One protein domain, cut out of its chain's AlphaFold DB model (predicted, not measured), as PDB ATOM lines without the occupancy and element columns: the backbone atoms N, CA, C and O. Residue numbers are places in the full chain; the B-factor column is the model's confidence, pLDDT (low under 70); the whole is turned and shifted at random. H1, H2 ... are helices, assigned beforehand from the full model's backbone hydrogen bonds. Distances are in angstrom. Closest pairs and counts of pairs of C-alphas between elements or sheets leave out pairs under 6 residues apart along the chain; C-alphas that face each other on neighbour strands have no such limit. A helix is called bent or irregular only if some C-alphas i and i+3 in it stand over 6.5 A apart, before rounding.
ATOM      1  N   VAL A 928      -1.548  43.419 105.091       93.50
ATOM      2  CA  VAL A 928      -0.728  43.693 106.286       93.50
ATOM      3  C   VAL A 928      -1.135  45.000 106.975       93.50
ATOM      4  O   VAL A 928      -1.138  45.068 108.202       93.50
ATOM      5  N   VAL A 929      -1.556  46.015 106.217       95.56
ATOM      6  CA  VAL A 929      -2.121  47.251 106.786       95.56
ATOM      7  C   VAL A 929      -3.430  46.962 107.523       95.56
ATOM      8  O   VAL A 929      -3.619  47.411 108.655       95.56
ATOM      9  N   VAL A 930      -4.324  46.185 106.899       97.25
ATOM     10  CA  VAL A 930      -5.588  45.754 107.514       97.25
ATOM     11  C   VAL A 930      -5.319  44.958 108.792       97.25
ATOM     12  O   VAL A 930      -5.945  45.233 109.813       97.25
ATOM     13  N   GLU A 931      -4.356  44.033 108.773       95.69
ATOM     14  CA  GLU A 931      -3.955  43.242 109.938       95.69
ATOM     15  C   GLU A 931      -3.392  44.120 111.065       95.69
ATOM     16  O   GLU A 931      -3.772  43.951 112.225       95.69
ATOM     17  N   ALA A 932      -2.536  45.094 110.743       94.94
ATOM     18  CA  ALA A 932      -1.956  45.998 111.731       94.94
ATOM     19  C   ALA A 932      -3.034  46.846 112.430       94.94
ATOM     20  O   ALA A 932      -3.007  46.985 113.658       94.94
ATOM     21  N   VAL A 933      -4.017  47.365 111.677       96.75
ATOM     22  CA  VAL A 933      -5.173  48.093 112.240       96.75
ATOM     23  C   VAL A 933      -6.085  47.157 113.031       96.75
ATOM     24  O   VAL A 933      -6.493  47.501 114.136       96.75
ATOM     25  N   HIS A 934      -6.353  45.953 112.524       95.69
ATOM     26  CA  HIS A 934      -7.109  44.918 113.230       95.69
ATOM     27  C   HIS A 934      -6.508  44.624 114.609       95.69
ATOM     28  O   HIS A 934      -7.203  44.709 115.620       95.69
ATOM     29  N   ARG A 935      -5.192  44.403 114.690       92.75
ATOM     30  CA  ARG A 935      -4.509  44.199 115.975       92.75
ATOM     31  C   ARG A 935      -4.474  45.451 116.855       92.75
ATOM     32  O   ARG A 935      -4.242  45.329 118.052       92.75
ATOM     33  N   ALA A 936      -4.635  46.652 116.300       94.19
ATOM     34  CA  ALA A 936      -4.712  47.894 117.076       94.19
ATOM     35  C   ALA A 936      -6.095  48.095 117.719       94.19
ATOM     36  O   ALA A 936      -6.217  48.853 118.680       94.19
ATOM     37  N   LEU A 937      -7.121  47.412 117.200       95.06
ATOM     38  CA  LEU A 937      -8.484  47.430 117.730       95.06
ATOM     39  C   LEU A 937      -8.703  46.437 118.883       95.06
ATOM     40  O   LEU A 937      -9.709  46.542 119.584       95.06
ATOM     41  N   MET A 938      -7.783  45.496 119.107       91.19
ATOM     42  CA  MET A 938      -7.887  44.503 120.181       91.19
ATOM     43  C   MET A 938      -7.847  45.166 121.568       91.19
ATOM     44  O   MET A 938      -6.949  45.956 121.864       91.19
ATOM     45  N   SER A 939      -8.802  44.817 122.439       78.88
ATOM     46  CA  SER A 939      -8.827  45.274 123.838       78.88
ATOM     47  C   SER A 939      -7.933  44.435 124.758       78.88
ATOM     48  O   SER A 939      -7.328  44.981 125.676       78.88
ATOM     49  N   ASP A 940      -7.812  43.130 124.484       70.75
ATOM     50  CA  ASP A 940      -7.103  42.156 125.321       70.75
ATOM     51  C   ASP A 940      -6.080  41.341 124.519       70.75
ATOM     52  O   ASP A 940      -6.271  41.042 123.340       70.75
ATOM     53  N   ALA A 941      -4.995  40.931 125.180       62.59
ATOM     54  CA  ALA A 941      -4.025  40.017 124.592       62.59
ATOM     55  C   ALA A 941      -4.581  38.585 124.508       62.59
ATOM     56  O   ALA A 941      -5.024  38.055 125.532       62.59
ATOM     57  N   PRO A 942      -4.492  37.896 123.353       55.69
ATOM     58  CA  PRO A 942      -4.859  36.488 123.274       55.69
ATOM     59  C   PRO A 942      -3.950  35.660 124.198       55.69
ATOM     60  O   PRO A 942      -2.756  35.517 123.936       55.69
ATOM     61  N   GLY A 943      -4.513  35.125 125.286       57.69
ATOM     62  CA  GLY A 943      -3.820  34.233 126.225       57.69
ATOM     63  C   GLY A 943      -3.322  34.870 127.530       57.69
ATOM     64  O   GLY A 943      -2.768  34.153 128.359       57.69
ATOM     65  N   GLY A 944      -3.539  36.171 127.749       49.75
ATOM     66  CA  GLY A 944      -3.297  36.815 129.045       49.75
ATOM     67  C   GLY A 944      -4.513  36.678 129.961       49.75
ATOM     68  O   GLY A 944      -5.639  36.924 129.533       49.75
ATOM     69  N   GLY A 945      -4.312  36.271 131.216       50.34
ATOM     70  CA  GLY A 945      -5.371  36.286 132.227       50.34
ATOM     71  C   GLY A 945      -6.067  37.651 132.278       50.34
ATOM     72  O   GLY A 945      -5.406  38.680 132.155       50.34
ATOM     73  N   ARG A 946      -7.404  37.632 132.416       41.91
ATOM     74  CA  ARG A 946      -8.303  38.802 132.470       41.91
ATOM     75  C   ARG A 946      -7.647  39.954 133.239       41.91
ATOM     76  O   ARG A 946      -7.450  39.827 134.445       41.91
ATOM     77  N   GLY A 947      -7.299  41.045 132.558       44.66
ATOM     78  CA  GLY A 947      -6.553  42.111 133.215       44.66
ATOM     79  C   GLY A 947      -6.327  43.373 132.401       44.66
ATOM     80  O   GLY A 947      -6.954  44.382 132.698       44.66
ATOM     81  N   GLU A 948      -5.363  43.399 131.476       52.06
ATOM     82  CA  GLU A 948      -4.753  44.691 131.120       52.06
ATOM     83  C   GLU A 948      -4.263  44.815 129.655       52.06
ATOM     84  O   GLU A 948      -3.206  44.309 129.289       52.06
ATOM     85  N   ASN A 949      -5.033  45.556 128.840       52.12
ATOM     86  CA  ASN A 949      -4.687  46.564 127.807       52.12
ATOM     87  C   ASN A 949      -3.305  46.538 127.085       52.12
ATOM     88  O   ASN A 949      -2.736  47.603 126.839       52.12
ATOM     89  N   SER A 950      -2.736  45.396 126.684       56.44
ATOM     90  CA  SER A 950      -1.401  45.379 126.039       56.44
ATOM     91  C   SER A 950      -1.369  45.703 124.531       56.44
ATOM     92  O   SER A 950      -0.303  45.608 123.931       56.44
ATOM     93  N   TYR A 951      -2.501  46.044 123.901       71.38
ATOM     94  CA  TYR A 951      -2.585  46.292 122.446       71.38
ATOM     95  C   TYR A 951      -3.052  47.695 122.052       71.38
ATOM     96  O   TYR A 951      -3.118  48.006 120.859       71.38
ATOM     97  N   ARG A 952      -3.326  48.570 123.031       86.38
ATOM     98  CA  ARG A 952      -3.675  49.961 122.739       86.38
ATOM     99  C   ARG A 952      -2.505  50.635 122.027       86.38
ATOM    100  O   ARG A 952      -1.426  50.775 122.595       86.38
ATOM    101  N   THR A 953      -2.745  51.074 120.799       93.69
ATOM    102  CA  THR A 953      -1.725  51.751 120.000       93.69
ATOM    103  C   THR A 953      -1.425  53.157 120.519       93.69
ATOM    104  O   THR A 953      -2.308  53.876 120.993       93.69
ATOM    105  N   ARG A 954      -0.158  53.548 120.400       94.31
ATOM    106  CA  ARG A 954       0.388  54.872 120.713       94.31
ATOM    107  C   ARG A 954       0.913  55.613 119.478       94.31
ATOM    108  O   ARG A 954       1.363  56.746 119.613       94.31
ATOM    109  N   ILE A 955       0.860  54.993 118.294       95.38
ATOM    110  CA  ILE A 955       1.391  55.569 117.041       95.38
ATOM    111  C   ILE A 955       0.370  55.662 115.900       95.38
ATOM    112  O   ILE A 955       0.684  56.234 114.854       95.38
ATOM    113  N   VAL A 956      -0.821  55.075 116.050       96.69
ATOM    114  CA  VAL A 956      -1.844  55.056 114.995       96.69
ATOM    115  C   VAL A 956      -2.945  56.055 115.326       96.69
ATOM    116  O   VAL A 956      -3.748  55.833 116.234       96.69
ATOM    117  N   HIS A 957      -3.013  57.143 114.561       97.19
ATOM    118  CA  HIS A 957      -4.141  58.069 114.637       97.19
ATOM    119  C   HIS A 957      -5.345  57.545 113.851       97.19
ATOM    120  O   HIS A 957      -5.195  56.910 112.803       97.19
ATOM    121  N   VAL A 958      -6.553  57.858 114.327       97.88
ATOM    122  CA  VAL A 958      -7.811  57.387 113.724       97.88
ATOM    123  C   VAL A 958      -7.943  57.785 112.250       97.88
ATOM    124  O   VAL A 958      -8.314  56.957 111.422       97.88
ATOM    125  N   ASP A 959      -7.567  59.013 111.885       97.62
ATOM    126  CA  ASP A 959      -7.685  59.492 110.501       97.62
ATOM    127  C   ASP A 959      -6.670  58.827 109.567       97.62
ATOM    128  O   ASP A 959      -6.971  58.545 108.407       97.62
ATOM    129  N   GLN A 960      -5.492  58.484 110.093       96.81
ATOM    130  CA  GLN A 960      -4.497  57.709 109.358       96.81
ATOM    131  C   GLN A 960      -4.994  56.279 109.127       96.81
ATOM    132  O   GLN A 960      -4.947  55.801 107.997       96.81
ATOM    133  N   ALA A 961      -5.529  55.618 110.159       97.38
ATOM    134  CA  ALA A 961      -6.122  54.287 110.030       97.38
ATOM    135  C   ALA A 961      -7.276  54.278 109.013       97.38
ATOM    136  O   ALA A 961      -7.334  53.396 108.159       97.38
ATOM    137  N   ARG A 962      -8.145  55.298 109.031       98.31
ATOM    138  CA  ARG A 962      -9.218  55.481 108.039       98.31
ATOM    139  C   ARG A 962      -8.687  55.567 106.615       98.31
ATOM    140  O   ARG A 962      -9.168  54.849 105.740       98.31
ATOM    141  N   ALA A 963      -7.709  56.441 106.376       97.25
ATOM    142  CA  ALA A 963      -7.120  56.623 105.053       97.25
ATOM    143  C   ALA A 963      -6.482  55.322 104.536       97.25
ATOM    144  O   ALA A 963      -6.717  54.929 103.393       97.25
ATOM    145  N   GLN A 964      -5.746  54.627 105.404       96.94
ATOM    146  CA  GLN A 964      -5.089  53.355 105.110       96.94
ATOM    147  C   GLN A 964      -6.098  52.237 104.797       96.94
ATOM    148  O   GLN A 964      -5.983  51.585 103.761       96.94
ATOM    149  N   LEU A 965      -7.142  52.062 105.617       98.06
ATOM    150  CA  LEU A 965      -8.194  51.068 105.362       98.06
ATOM    151  C   LEU A 965      -8.971  51.360 104.072       98.06
ATOM    152  O   LEU A 965      -9.277  50.440 103.319       98.06
ATOM    153  N   ARG A 966      -9.268  52.630 103.769       98.06
ATOM    154  CA  ARG A 966      -9.945  53.008 102.515       98.06
ATOM    155  C   ARG A 966      -9.073  52.737 101.288       98.06
ATOM    156  O   ARG A 966      -9.592  52.271 100.274       98.06
ATOM    157  N   ALA A 967      -7.769  53.003 101.378       95.94
ATOM    158  CA  ALA A 967      -6.817  52.666 100.323       95.94
ATOM    159  C   ALA A 967      -6.733  51.144 100.114       95.94
ATOM    160  O   ALA A 967      -6.843  50.685  98.976       95.94
ATOM    161  N   ALA A 968      -6.648  50.373 101.202       96.50
ATOM    162  CA  ALA A 968      -6.659  48.916 101.157       96.50
ATOM    163  C   ALA A 968      -7.954  48.370 100.535       96.50
ATOM    164  O   ALA A 968      -7.897  47.540  99.631       96.50
ATOM    165  N   ALA A 969      -9.118  48.885 100.946       98.00
ATOM    166  CA  ALA A 969     -10.418  48.502 100.398       98.00
ATOM    167  C   ALA A 969     -10.515  48.753  98.887       98.00
ATOM    168  O   ALA A 969     -11.008  47.899  98.156       98.00
ATOM    169  N   ARG A 970     -10.027  49.906  98.406       97.38
ATOM    170  CA  ARG A 970      -9.983  50.214  96.968       97.38
ATOM    171  C   ARG A 970      -9.157  49.178  96.202       97.38
ATOM    172  O   ARG A 970      -9.651  48.631  95.225       97.38
ATOM    173  N   ARG A 971      -7.948  48.860  96.675       96.12
ATOM    174  CA  ARG A 971      -7.082  47.864  96.019       96.12
ATOM    175  C   ARG A 971      -7.693  46.466  96.048       96.12
ATOM    176  O   ARG A 971      -7.699  45.794  95.031       96.12
ATOM    177  N   ILE A 972      -8.273  46.051  97.172       96.12
ATOM    178  CA  ILE A 972      -8.985  44.769  97.282       96.12
ATOM    179  C   ILE A 972     -10.106  44.663  96.236       96.12
ATOM    180  O   ILE A 972     -10.250  43.619  95.609       96.12
ATOM    181  N   GLU A 973     -10.880  45.730  96.027       96.38
ATOM    182  CA  GLU A 973     -11.963  45.758  95.037       96.38
ATOM    183  C   GLU A 973     -11.465  45.745  93.582       96.38
ATOM    184  O   GLU A 973     -12.088  45.107  92.737       96.38
ATOM    185  N   GLU A 974     -10.365  46.444  93.293       95.56
ATOM    186  CA  GLU A 974      -9.800  46.591  91.942       95.56
ATOM    187  C   GLU A 974      -8.976  45.376  91.485       95.56
ATOM    188  O   GLU A 974      -8.957  45.052  90.294       95.56
ATOM    189  N   ASP A 975      -8.263  44.733  92.413       95.44
ATOM    190  CA  ASP A 975      -7.158  43.827  92.092       95.44
ATOM    191  C   ASP A 975      -7.426  42.353  92.439       95.44
ATOM    192  O   ASP A 975      -6.746  41.475  91.898       95.44
ATOM    193  N   LEU A 976      -8.409  42.044  93.298       94.06
ATOM    194  CA  LEU A 976      -8.795  40.655  93.575       94.06
ATOM    195  C   LEU A 976      -9.844  40.127  92.576       94.06
ATOM    196  O   LEU A 976     -10.760  40.852  92.187       94.06
ATOM    197  N   PRO A 977      -9.770  38.839  92.183       90.31
ATOM    198  CA  PRO A 977     -10.715  38.244  91.240       90.31
ATOM    199  C   PRO A 977     -12.123  38.103  91.841       90.31
ATOM    200  O   PRO A 977     -12.292  37.681  92.983       90.31
ATOM    201  N   GLY A 978     -13.155  38.410  91.048       84.25
ATOM    202  CA  GLY A 978     -14.556  38.403  91.497       84.25
ATOM    203  C   GLY A 978     -15.301  37.062  91.409       84.25
ATOM    204  O   GLY A 978     -16.446  37.003  91.844       84.25
ATOM    205  N   SER A 979     -14.711  36.014  90.825       68.69
ATOM    206  CA  SER A 979     -15.430  34.808  90.363       68.69
ATOM    207  C   SER A 979     -15.290  33.557  91.238       68.69
ATOM    208  O   SER A 979     -15.875  32.525  90.913       68.69
ATOM    209  N   LEU A 980     -14.522  33.609  92.324       65.31
ATOM    210  CA  LEU A 980     -14.349  32.464  93.225       65.31
ATOM    211  C   LEU A 980     -15.429  32.497  94.322       65.31
ATOM    212  O   LEU A 980     -16.087  33.526  94.448       65.31
ATOM    213  N   PRO A 981     -15.665  31.414  95.089       56.38
ATOM    214  CA  PRO A 981     -16.706  31.365  96.117       56.38
ATOM    215  C   PRO A 981     -16.144  31.621  97.535       56.38
ATOM    216  O   PRO A 981     -16.032  30.684  98.325       56.38
ATOM    217  N   PRO A 982     -15.767  32.856  97.913       64.94
ATOM    218  CA  PRO A 982     -15.530  33.204  99.306       64.94
ATOM    219  C   PRO A 982     -16.858  33.434 100.036       64.94
ATOM    220  O   PRO A 982     -17.916  33.629  99.433       64.94
ATOM    221  N   ARG A 983     -16.781  33.526 101.365       81.06
ATOM    222  CA  ARG A 983     -17.888  34.024 102.197       81.06
ATOM    223  C   ARG A 983     -18.353  35.430 101.784       81.06
ATOM    224  O   ARG A 983     -19.523  35.747 101.969       81.06
ATOM    225  N   LEU A 984     -17.449  36.256 101.246       88.81
ATOM    226  CA  LEU A 984     -17.695  37.630 100.796       88.81
ATOM    227  C   LEU A 984     -16.943  37.912  99.489       88.81
ATOM    228  O   LEU A 984     -15.736  37.704  99.422       88.81
ATOM    229  N   SER A 985     -17.626  38.436  98.470       93.50
ATOM    230  CA  SER A 985     -16.984  38.919  97.234       93.50
ATOM    231  C   SER A 985     -16.012  40.083  97.504       93.50
ATOM    232  O   SER A 985     -16.201  40.803  98.488       93.50
ATOM    233  N   PRO A 986     -15.029  40.366  96.620       95.56
ATOM    234  CA  PRO A 986     -14.127  41.516  96.770       95.56
ATOM    235  C   PRO A 986     -14.839  42.846  97.056       95.56
ATOM    236  O   PRO A 986     -14.410  43.604  97.924       95.56
ATOM    237  N   ARG A 987     -15.984  43.098  96.403       95.75
ATOM    238  CA  ARG A 987     -16.815  44.289  96.652       95.75
ATOM    239  C   ARG A 987     -17.397  44.317  98.064       95.75
ATOM    240  O   ARG A 987     -17.391  45.364  98.703       95.75
ATOM    241  N   GLN A 988     -17.893  43.182  98.556       96.06
ATOM    242  CA  GLN A 988     -18.433  43.075  99.915       96.06
ATOM    243  C   GLN A 988     -17.333  43.226 100.968       96.06
ATOM    244  O   GLN A 988     -17.536  43.929 101.953       96.06
ATOM    245  N   ILE A 989     -16.158  42.633 100.736       96.62
ATOM    246  CA  ILE A 989     -14.979  42.801 101.595       96.62
ATOM    247  C   ILE A 989     -14.588  44.283 101.657       96.62
ATOM    248  O   ILE A 989     -14.452  44.843 102.743       96.62
ATOM    249  N   ALA A 990     -14.448  44.942 100.505       97.44
ATOM    250  CA  ALA A 990     -14.092  46.355 100.435       97.44
ATOM    251  C   ALA A 990     -15.143  47.258 101.102       97.44
ATOM    252  O   ALA A 990     -14.785  48.189 101.825       97.44
ATOM    253  N   ALA A 991     -16.434  46.977 100.899       97.81
ATOM    254  CA  ALA A 991     -17.523  47.689 101.563       97.81
ATOM    255  C   ALA A 991     -17.460  47.536 103.090       97.81
ATOM    256  O   ALA A 991     -17.599  48.527 103.807       97.81
ATOM    257  N   GLU A 992     -17.176  46.330 103.587       97.94
ATOM    258  CA  GLU A 992     -17.043  46.070 105.019       97.94
ATOM    259  C   GLU A 992     -15.830  46.792 105.623       97.94
ATOM    260  O   GLU A 992     -15.955  47.447 106.657       97.94
ATOM    261  N   ILE A 993     -14.676  46.773 104.945       98.19
ATOM    262  CA  ILE A 993     -13.480  47.512 105.384       98.19
ATOM    263  C   ILE A 993     -13.755  49.025 105.436       98.19
ATOM    264  O   ILE A 993     -13.349  49.688 106.393       98.19
ATOM    265  N   ARG A 994     -14.472  49.586 104.451       98.44
ATOM    266  CA  ARG A 994     -14.887  51.005 104.459       98.44
ATOM    267  C   ARG A 994     -15.839  51.307 105.618       98.44
ATOM    268  O   ARG A 994     -15.625  52.286 106.324       98.44
ATOM    269  N   ALA A 995     -16.824  50.442 105.863       98.25
ATOM    270  CA  ALA A 995     -17.760  50.604 106.973       98.25
ATOM    271  C   ALA A 995     -17.056  50.557 108.340       98.25
ATOM    272  O   ALA A 995     -17.388  51.337 109.237       98.25
ATOM    273  N   VAL A 996     -16.058  49.678 108.500       98.31
ATOM    274  CA  VAL A 996     -15.187  49.665 109.683       98.31
ATOM    275  C   VAL A 996     -14.411  50.976 109.786       98.31
ATOM    276  O   VAL A 996     -14.446  51.595 110.848       98.31
ATOM    277  N   ALA A 997     -13.772  51.434 108.702       98.25
ATOM    278  CA  ALA A 997     -13.024  52.691 108.676       98.25
ATOM    279  C   ALA A 997     -13.885  53.878 109.151       98.25
ATOM    280  O   ALA A 997     -13.482  54.624 110.046       98.25
ATOM    281  N   ASP A 998     -15.100  54.011 108.622       98.19
ATOM    282  CA  ASP A 998     -16.029  55.091 108.978       98.19
ATOM    283  C   ASP A 998     -16.473  55.031 110.449       98.19
ATOM    284  O   ASP A 998     -16.750  56.062 111.063       98.19
ATOM    285  N   SER A 999     -16.464  53.834 111.038       98.19
ATOM    286  CA  SER A 999     -16.851  53.594 112.431       98.19
ATOM    287  C   SER A 999     -15.702  53.742 113.436       98.19
ATOM    288  O   SER A 999     -15.970  53.787 114.639       98.19
ATOM    289  N   LEU A1000     -14.440  53.822 112.985       98.12
ATOM    290  CA  LEU A1000     -13.281  53.955 113.878       98.12
ATOM    291  C   LEU A1000     -13.406  55.206 114.756       98.12
ATOM    292  O   LEU A1000     -13.833  56.267 114.291       98.12
ATOM    293  N   ARG A1001     -12.980  55.102 116.020       97.94
ATOM    294  CA  ARG A1001     -13.032  56.193 117.003       97.94
ATOM    295  C   ARG A1001     -11.632  56.547 117.491       97.94
ATOM    296  O   ARG A1001     -10.816  55.665 117.742       97.94
ATOM    297  N   GLY A1002     -11.375  57.844 117.627       97.12
ATOM    298  CA  GLY A1002     -10.152  58.370 118.226       97.12
ATOM    299  C   GLY A1002     -10.362  58.760 119.688       97.12
ATOM    300  O   GLY A1002     -11.462  59.153 120.080       97.12
ATOM    301  N   GLY A1003      -9.306  58.668 120.491       96.06
ATOM    302  CA  GLY A1003      -9.233  59.286 121.809       96.06
ATOM    303  C   GLY A1003      -9.130  60.811 121.714       96.06
ATOM    304  O   GLY A1003      -9.138  61.392 120.630       96.06
ATOM    305  N   LYS A1004      -8.988  61.481 122.863       96.38
ATOM    306  CA  LYS A1004      -8.785  62.946 122.913       96.38
ATOM    307  C   LYS A1004      -7.492  63.396 122.218       96.38
ATOM    308  O   LYS A1004      -7.407  64.523 121.756       96.38
ATOM    309  N   ASP A1005      -6.505  62.512 122.162       95.44
ATOM    310  CA  ASP A1005      -5.218  62.654 121.471       95.44
ATOM    311  C   ASP A1005      -5.288  62.265 119.980       95.44
ATOM    312  O   ASP A1005      -4.285  62.326 119.270       95.44
ATOM    313  N   GLY A1006      -6.461  61.850 119.494       97.12
ATOM    314  CA  GLY A1006      -6.666  61.354 118.136       97.12
ATOM    315  C   GLY A1006      -6.129  59.940 117.891       97.12
ATOM    316  O   GLY A1006      -6.242  59.457 116.761       97.12
ATOM    317  N   LEU A1007      -5.568  59.265 118.904       96.81
ATOM    318  CA  LEU A1007      -5.101  57.883 118.787       96.81
ATOM    319  C   LEU A1007      -6.283  56.924 118.654       96.81
ATOM    320  O   LEU A1007      -7.325  57.122 119.278       96.81
ATOM    321  N   LEU A1008      -6.122  55.880 117.845       97.06
ATOM    322  CA  LEU A1008      -7.157  54.877 117.622       97.06
ATOM    323  C   LEU A1008      -7.535  54.175 118.940       97.06
ATOM    324  O   LEU A1008      -6.670  53.666 119.656       97.06
ATOM    325  N   LEU A1009      -8.832  54.156 119.262       95.75
ATOM    326  CA  LEU A1009      -9.358  53.436 120.422       95.75
ATOM    327  C   LEU A1009      -9.604  51.959 120.084       95.75
ATOM    328  O   LEU A1009     -10.065  51.670 118.978       95.75
ATOM    329  N   PRO A1010      -9.356  51.033 121.030       94.75
ATOM    330  CA  PRO A1010      -9.733  49.637 120.862       94.75
ATOM    331  C   PRO A1010     -11.259  49.489 120.784       94.75
ATOM    332  O   PRO A1010     -11.997  50.201 121.465       94.75
ATOM    333  N   ASP A1011     -11.722  48.546 119.966       95.31
ATOM    334  CA  ASP A1011     -13.136  48.228 119.767       95.31
ATOM    335  C   ASP A1011     -13.275  46.769 119.302       95.31
ATOM    336  O   ASP A1011     -12.994  46.438 118.151       95.31
ATOM    337  N   VAL A1012     -13.731  45.890 120.202       93.25
ATOM    338  CA  VAL A1012     -13.883  44.441 119.950       93.25
ATOM    339  C   VAL A1012     -14.911  44.147 118.848       93.25
ATOM    340  O   VAL A1012     -14.817  43.137 118.151       93.25
ATOM    341  N   GLY A1013     -15.915  45.011 118.679       95.19
ATOM    342  CA  GLY A1013     -16.919  44.853 117.629       95.19
ATOM    343  C   GLY A1013     -16.327  45.129 116.249       95.19
ATOM    344  O   GLY A1013     -16.546  44.351 115.318       95.19
ATOM    345  N   LEU A1014     -15.556  46.212 116.128       96.62
ATOM    346  CA  LEU A1014     -14.855  46.558 114.889       96.62
ATOM    347  C   LEU A1014     -13.697  45.603 114.592       96.62
ATOM    348  O   LEU A1014     -13.511  45.247 113.431       96.62
ATOM    349  N   GLU A1015     -12.966  45.154 115.615       95.31
ATOM    350  CA  GLU A1015     -11.922  44.128 115.506       95.31
ATOM    351  C   GLU A1015     -12.475  42.865 114.844       95.31
ATOM    352  O   GLU A1015     -12.034  42.507 113.754       95.31
ATOM    353  N   ARG A1016     -13.531  42.266 115.402       95.88
ATOM    354  CA  ARG A1016     -14.132  41.046 114.849       95.88
ATOM    355  C   ARG A1016     -14.580  41.209 113.397       95.88
ATOM    356  O   ARG A1016     -14.360  40.320 112.576       95.88
ATOM    357  N   ARG A1017     -15.231  42.333 113.081       97.31
ATOM    358  CA  ARG A1017     -15.694  42.649 111.720       97.31
ATOM    359  C   ARG A1017     -14.524  42.755 110.743       97.31
ATOM    360  O   ARG A1017     -14.551  42.136 109.680       97.31
ATOM    361  N   LEU A1018     -13.475  43.481 111.132       96.88
ATOM    362  CA  LEU A1018     -12.273  43.643 110.321       96.88
ATOM    363  C   LEU A1018     -11.514  42.320 110.150       96.88
ATOM    364  O   LEU A1018     -11.028  42.054 109.056       96.88
ATOM    365  N   GLY A1019     -11.472  41.474 111.184       95.94
ATOM    366  CA  GLY A1019     -10.888  40.132 111.131       95.94
ATOM    367  C   GLY A1019     -11.591  39.222 110.118       95.94
ATOM    368  O   GLY A1019     -10.934  38.610 109.282       95.94
ATOM    369  N   ILE A1020     -12.931  39.213 110.100       95.75
ATOM    370  CA  ILE A1020     -13.712  38.458 109.099       95.75
ATOM    371  C   ILE A1020     -13.414  38.948 107.676       95.75
ATOM    372  O   ILE A1020     -13.254  38.134 106.759       95.75
ATOM    373  N   ALA A1021     -13.352  40.268 107.477       96.38
ATOM    374  CA  ALA A1021     -13.033  40.852 106.177       96.38
ATOM    375  C   ALA A1021     -11.596  40.517 105.740       96.38
ATOM    376  O   ALA A1021     -11.382  40.162 104.582       96.38
ATOM    377  N   PHE A1022     -10.633  40.578 106.664       96.25
ATOM    378  CA  PHE A1022      -9.237  40.207 106.437       96.25
ATOM    379  C   PHE A1022      -9.089  38.741 106.016       96.25
ATOM    380  O   PHE A1022      -8.499  38.473 104.969       96.25
ATOM    381  N   ASP A1023      -9.670  37.805 106.773       95.19
ATOM    382  CA  ASP A1023      -9.613  36.373 106.457       95.19
ATOM    383  C   ASP A1023     -10.259  36.088 105.094       95.19
ATOM    384  O   ASP A1023      -9.670  35.414 104.252       95.19
ATOM    385  N   SER A1024     -11.418  36.700 104.820       95.25
ATOM    386  CA  SER A1024     -12.096  36.565 103.521       95.25
ATOM    387  C   SER A1024     -11.237  37.092 102.367       95.25
ATOM    388  O   SER A1024     -11.181  36.477 101.304       95.25
ATOM    389  N   ALA A1025     -10.540  38.216 102.557       95.50
ATOM    390  CA  ALA A1025      -9.638  38.769 101.551       95.50
ATOM    391  C   ALA A1025      -8.421  37.867 101.313       95.50
ATOM    392  O   ALA A1025      -8.014  37.672 100.165       95.50
ATOM    393  N   LYS A1026      -7.866  37.282 102.383       95.25
ATOM    394  CA  LYS A1026      -6.772  36.312 102.303       95.25
ATOM    395  C   LYS A1026      -7.200  35.053 101.542       95.25
ATOM    396  O   LYS A1026      -6.433  34.577 100.706       95.25
ATOM    397  N   ASP A1027      -8.410  34.554 101.784       94.25
ATOM    398  CA  ASP A1027      -8.965  33.397 101.075       94.25
ATOM    399  C   ASP A1027      -9.111  33.680  99.573       94.25
ATOM    400  O   ASP A1027      -8.636  32.895  98.752       94.25
ATOM    401  N   VAL A1028      -9.684  34.830  99.192       94.81
ATOM    402  CA  VAL A1028      -9.819  35.228  97.775       94.81
ATOM    403  C   VAL A1028      -8.458  35.394  97.103       94.81
ATOM    404  O   VAL A1028      -8.261  34.924  95.981       94.81
ATOM    405  N   MET A1029      -7.510  36.044  97.782       95.06
ATOM    406  CA  MET A1029      -6.144  36.210  97.287       95.06
ATOM    407  C   MET A1029      -5.488  34.850  97.029       95.06
ATOM    408  O   MET A1029      -4.965  34.622  95.941       95.06
ATOM    409  N   ASN A1030      -5.535  33.937  98.003       94.88
ATOM    410  CA  ASN A1030      -4.938  32.610  97.875       94.88
ATOM    411  C   ASN A1030      -5.620  31.770  96.792       94.88
ATOM    412  O   ASN A1030      -4.928  31.123  96.009       94.88
ATOM    413  N   ALA A1031      -6.947  31.828  96.683       93.62
ATOM    414  CA  ALA A1031      -7.677  31.144  95.622       93.62
ATOM    415  C   ALA A1031      -7.296  31.692  94.229       93.62
ATOM    416  O   ALA A1031      -7.131  30.926  93.284       93.62
ATOM    417  N   GLY A1032      -7.049  33.003  94.113       93.19
ATOM    418  CA  GLY A1032      -6.530  33.628  92.891       93.19
ATOM    419  C   GLY A1032      -5.084  33.256  92.534       93.19
ATOM    420  O   GLY A1032      -4.686  33.444  91.389       93.19
ATOM    421  N   LEU A1033      -4.301  32.735  93.485       94.75
ATOM    422  CA  LEU A1033      -2.914  32.287  93.285       94.75
ATOM    423  C   LEU A1033      -2.787  30.767  93.112       94.75
ATOM    424  O   LEU A1033      -1.731  30.288  92.697       94.75
ATOM    425  N   GLN A1034      -3.840  30.014  93.437       95.31
ATOM    426  CA  GLN A1034      -3.836  28.555  93.497       95.31
ATOM    427  C   GLN A1034      -3.275  27.915  92.227       95.31
ATOM    428  O   GLN A1034      -2.336  27.130  92.314       95.31
ATOM    429  N   GLU A1035      -3.810  28.256  91.053       95.50
ATOM    430  CA  GLU A1035      -3.409  27.633  89.786       95.50
ATOM    431  C   GLU A1035      -1.912  27.824  89.503       95.50
ATOM    432  O   GLU A1035      -1.202  26.863  89.202       95.50
ATOM    433  N   THR A1036      -1.406  29.050  89.661       95.25
ATOM    434  CA  THR A1036       0.006  29.365  89.415       95.25
ATOM    435  C   THR A1036       0.921  28.641  90.400       95.25
ATOM    436  O   THR A1036       1.961  28.111  90.006       95.25
ATOM    437  N   VAL A1037       0.538  28.578  91.680       96.69
ATOM    438  CA  VAL A1037       1.326  27.883  92.704       96.69
ATOM    439  C   VAL A1037       1.274  26.368  92.505       96.69
ATOM    440  O   VAL A1037       2.310  25.715  92.589       96.69
ATOM    441  N   GLU A1038       0.124  25.785  92.176       97.06
ATOM    442  CA  GLU A1038       0.031  24.352  91.872       97.06
ATOM    443  C   GLU A1038       0.856  23.979  90.636       97.06
ATOM    444  O   GLU A1038       1.560  22.971  90.666       97.06
ATOM    445  N   ALA A1039       0.859  24.808  89.587       96.69
ATOM    446  CA  ALA A1039       1.717  24.605  88.419       96.69
ATOM    447  C   ALA A1039       3.213  24.653  88.785       96.69
ATOM    448  O   ALA A1039       3.993  23.809  88.332       96.69
ATOM    449  N   LEU A1040       3.610  25.594  89.651       96.31
ATOM    450  CA  LEU A1040       4.976  25.694  90.172       96.31
ATOM    451  C   LEU A1040       5.374  24.419  90.926       96.31
ATOM    452  O   LEU A1040       6.432  23.845  90.663       96.31
ATOM    453  N   PHE A1041       4.515  23.949  91.835       96.62
ATOM    454  CA  PHE A1041       4.763  22.717  92.575       96.62
ATOM    455  C   PHE A1041       4.793  21.503  91.645       96.62
ATOM    456  O   PHE A1041       5.726  20.721  91.721       96.62
ATOM    457  N   ALA A1042       3.828  21.346  90.741       96.44
ATOM    458  CA  ALA A1042       3.764  20.195  89.842       96.44
ATOM    459  C   ALA A1042       5.013  20.062  88.955       96.44
ATOM    460  O   ALA A1042       5.432  18.942  88.659       96.44
ATOM    461  N   ARG A1043       5.606  21.191  88.544       95.75
ATOM    462  CA  ARG A1043       6.790  21.215  87.679       95.75
ATOM    463  C   ARG A1043       8.107  21.055  88.441       95.75
ATOM    464  O   ARG A1043       8.969  20.313  87.982       95.75
ATOM    465  N   TYR A1044       8.274  21.754  89.565       95.25
ATOM    466  CA  TYR A1044       9.577  21.885  90.236       95.25
ATOM    467  C   TYR A1044       9.640  21.237  91.619       95.25
ATOM    468  O   TYR A1044      10.727  21.034  92.157       95.25
ATOM    469  N   VAL A1045       8.493  20.896  92.207       93.12
ATOM    470  CA  VAL A1045       8.419  20.209  93.495       93.12
ATOM    471  C   VAL A1045       8.021  18.749  93.253       93.12
ATOM    472  O   VAL A1045       6.886  18.459  92.882       93.12
TER     473      VAL A1045
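Overview. This is residues 928 to 1045 of the 1047 residues of an uncharacterized protein of Streptomyces nojiriensis (UniProt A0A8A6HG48). The first arm of the long bent helix H4, H4a, joins H1, H2 and H3 in an up-and-down bundle, each running against the one before it in the chain; H1 and H4a make one side-by-side pair, H2 and H3 the other. Residues 1033 to 1045, with the arm H4b, stick out beyond it. The printed part has 118 residues with four named helices, H1 to H4 in chain order, and no named strand: all helix. It is elongated, 54 by 31 by 23 A, and only just loose, close to compact, with a radius of gyration of the C-alphas of 16.5 A.

Arrangement. Look first at H4, residues 1012 to 1044, assigned as one helix by its hydrogen bonds but bent: C-alphas 1032 and 1035 are 7.4 A apart. Its arms, H4a up to 1032 and H4b from 1035, stand at a steep tilt of 54 degrees. H4a touches H3, residues 986 to 999, in a helical hairpin at 23 degrees; their closest C-alphas, Ile 989 and Ala 1021, are 5.3 A apart. H4a also touches H1, residues 928 to 937, at 18 degrees, closest at C-alphas 937 and 1015, 5.3 A. H2, residues 958 to 975, and H3 form a hairpin at 8 degrees, closest at C-alphas 969 and 990, 4.3 A. Every O i to N i+4 pair is within hydrogen-bond range in H1, H2, H3, H4a and H4b.

Along the chain. Find C-alpha 1012 at (-13.883, 44.441, 119.950); H4a runs 30.1 A from there to C-alpha 1032. H4b ends at C-alpha 1044, (9.577, 21.885, 90.236). H2 spans 25.5 A and H3 20.0 A.

Size, cuts and confidence. The printed part has no cut. The links H1 to H2 and H3 to H4 are long. Residues 941 to 950 and 979 to 982 have pLDDT under 70.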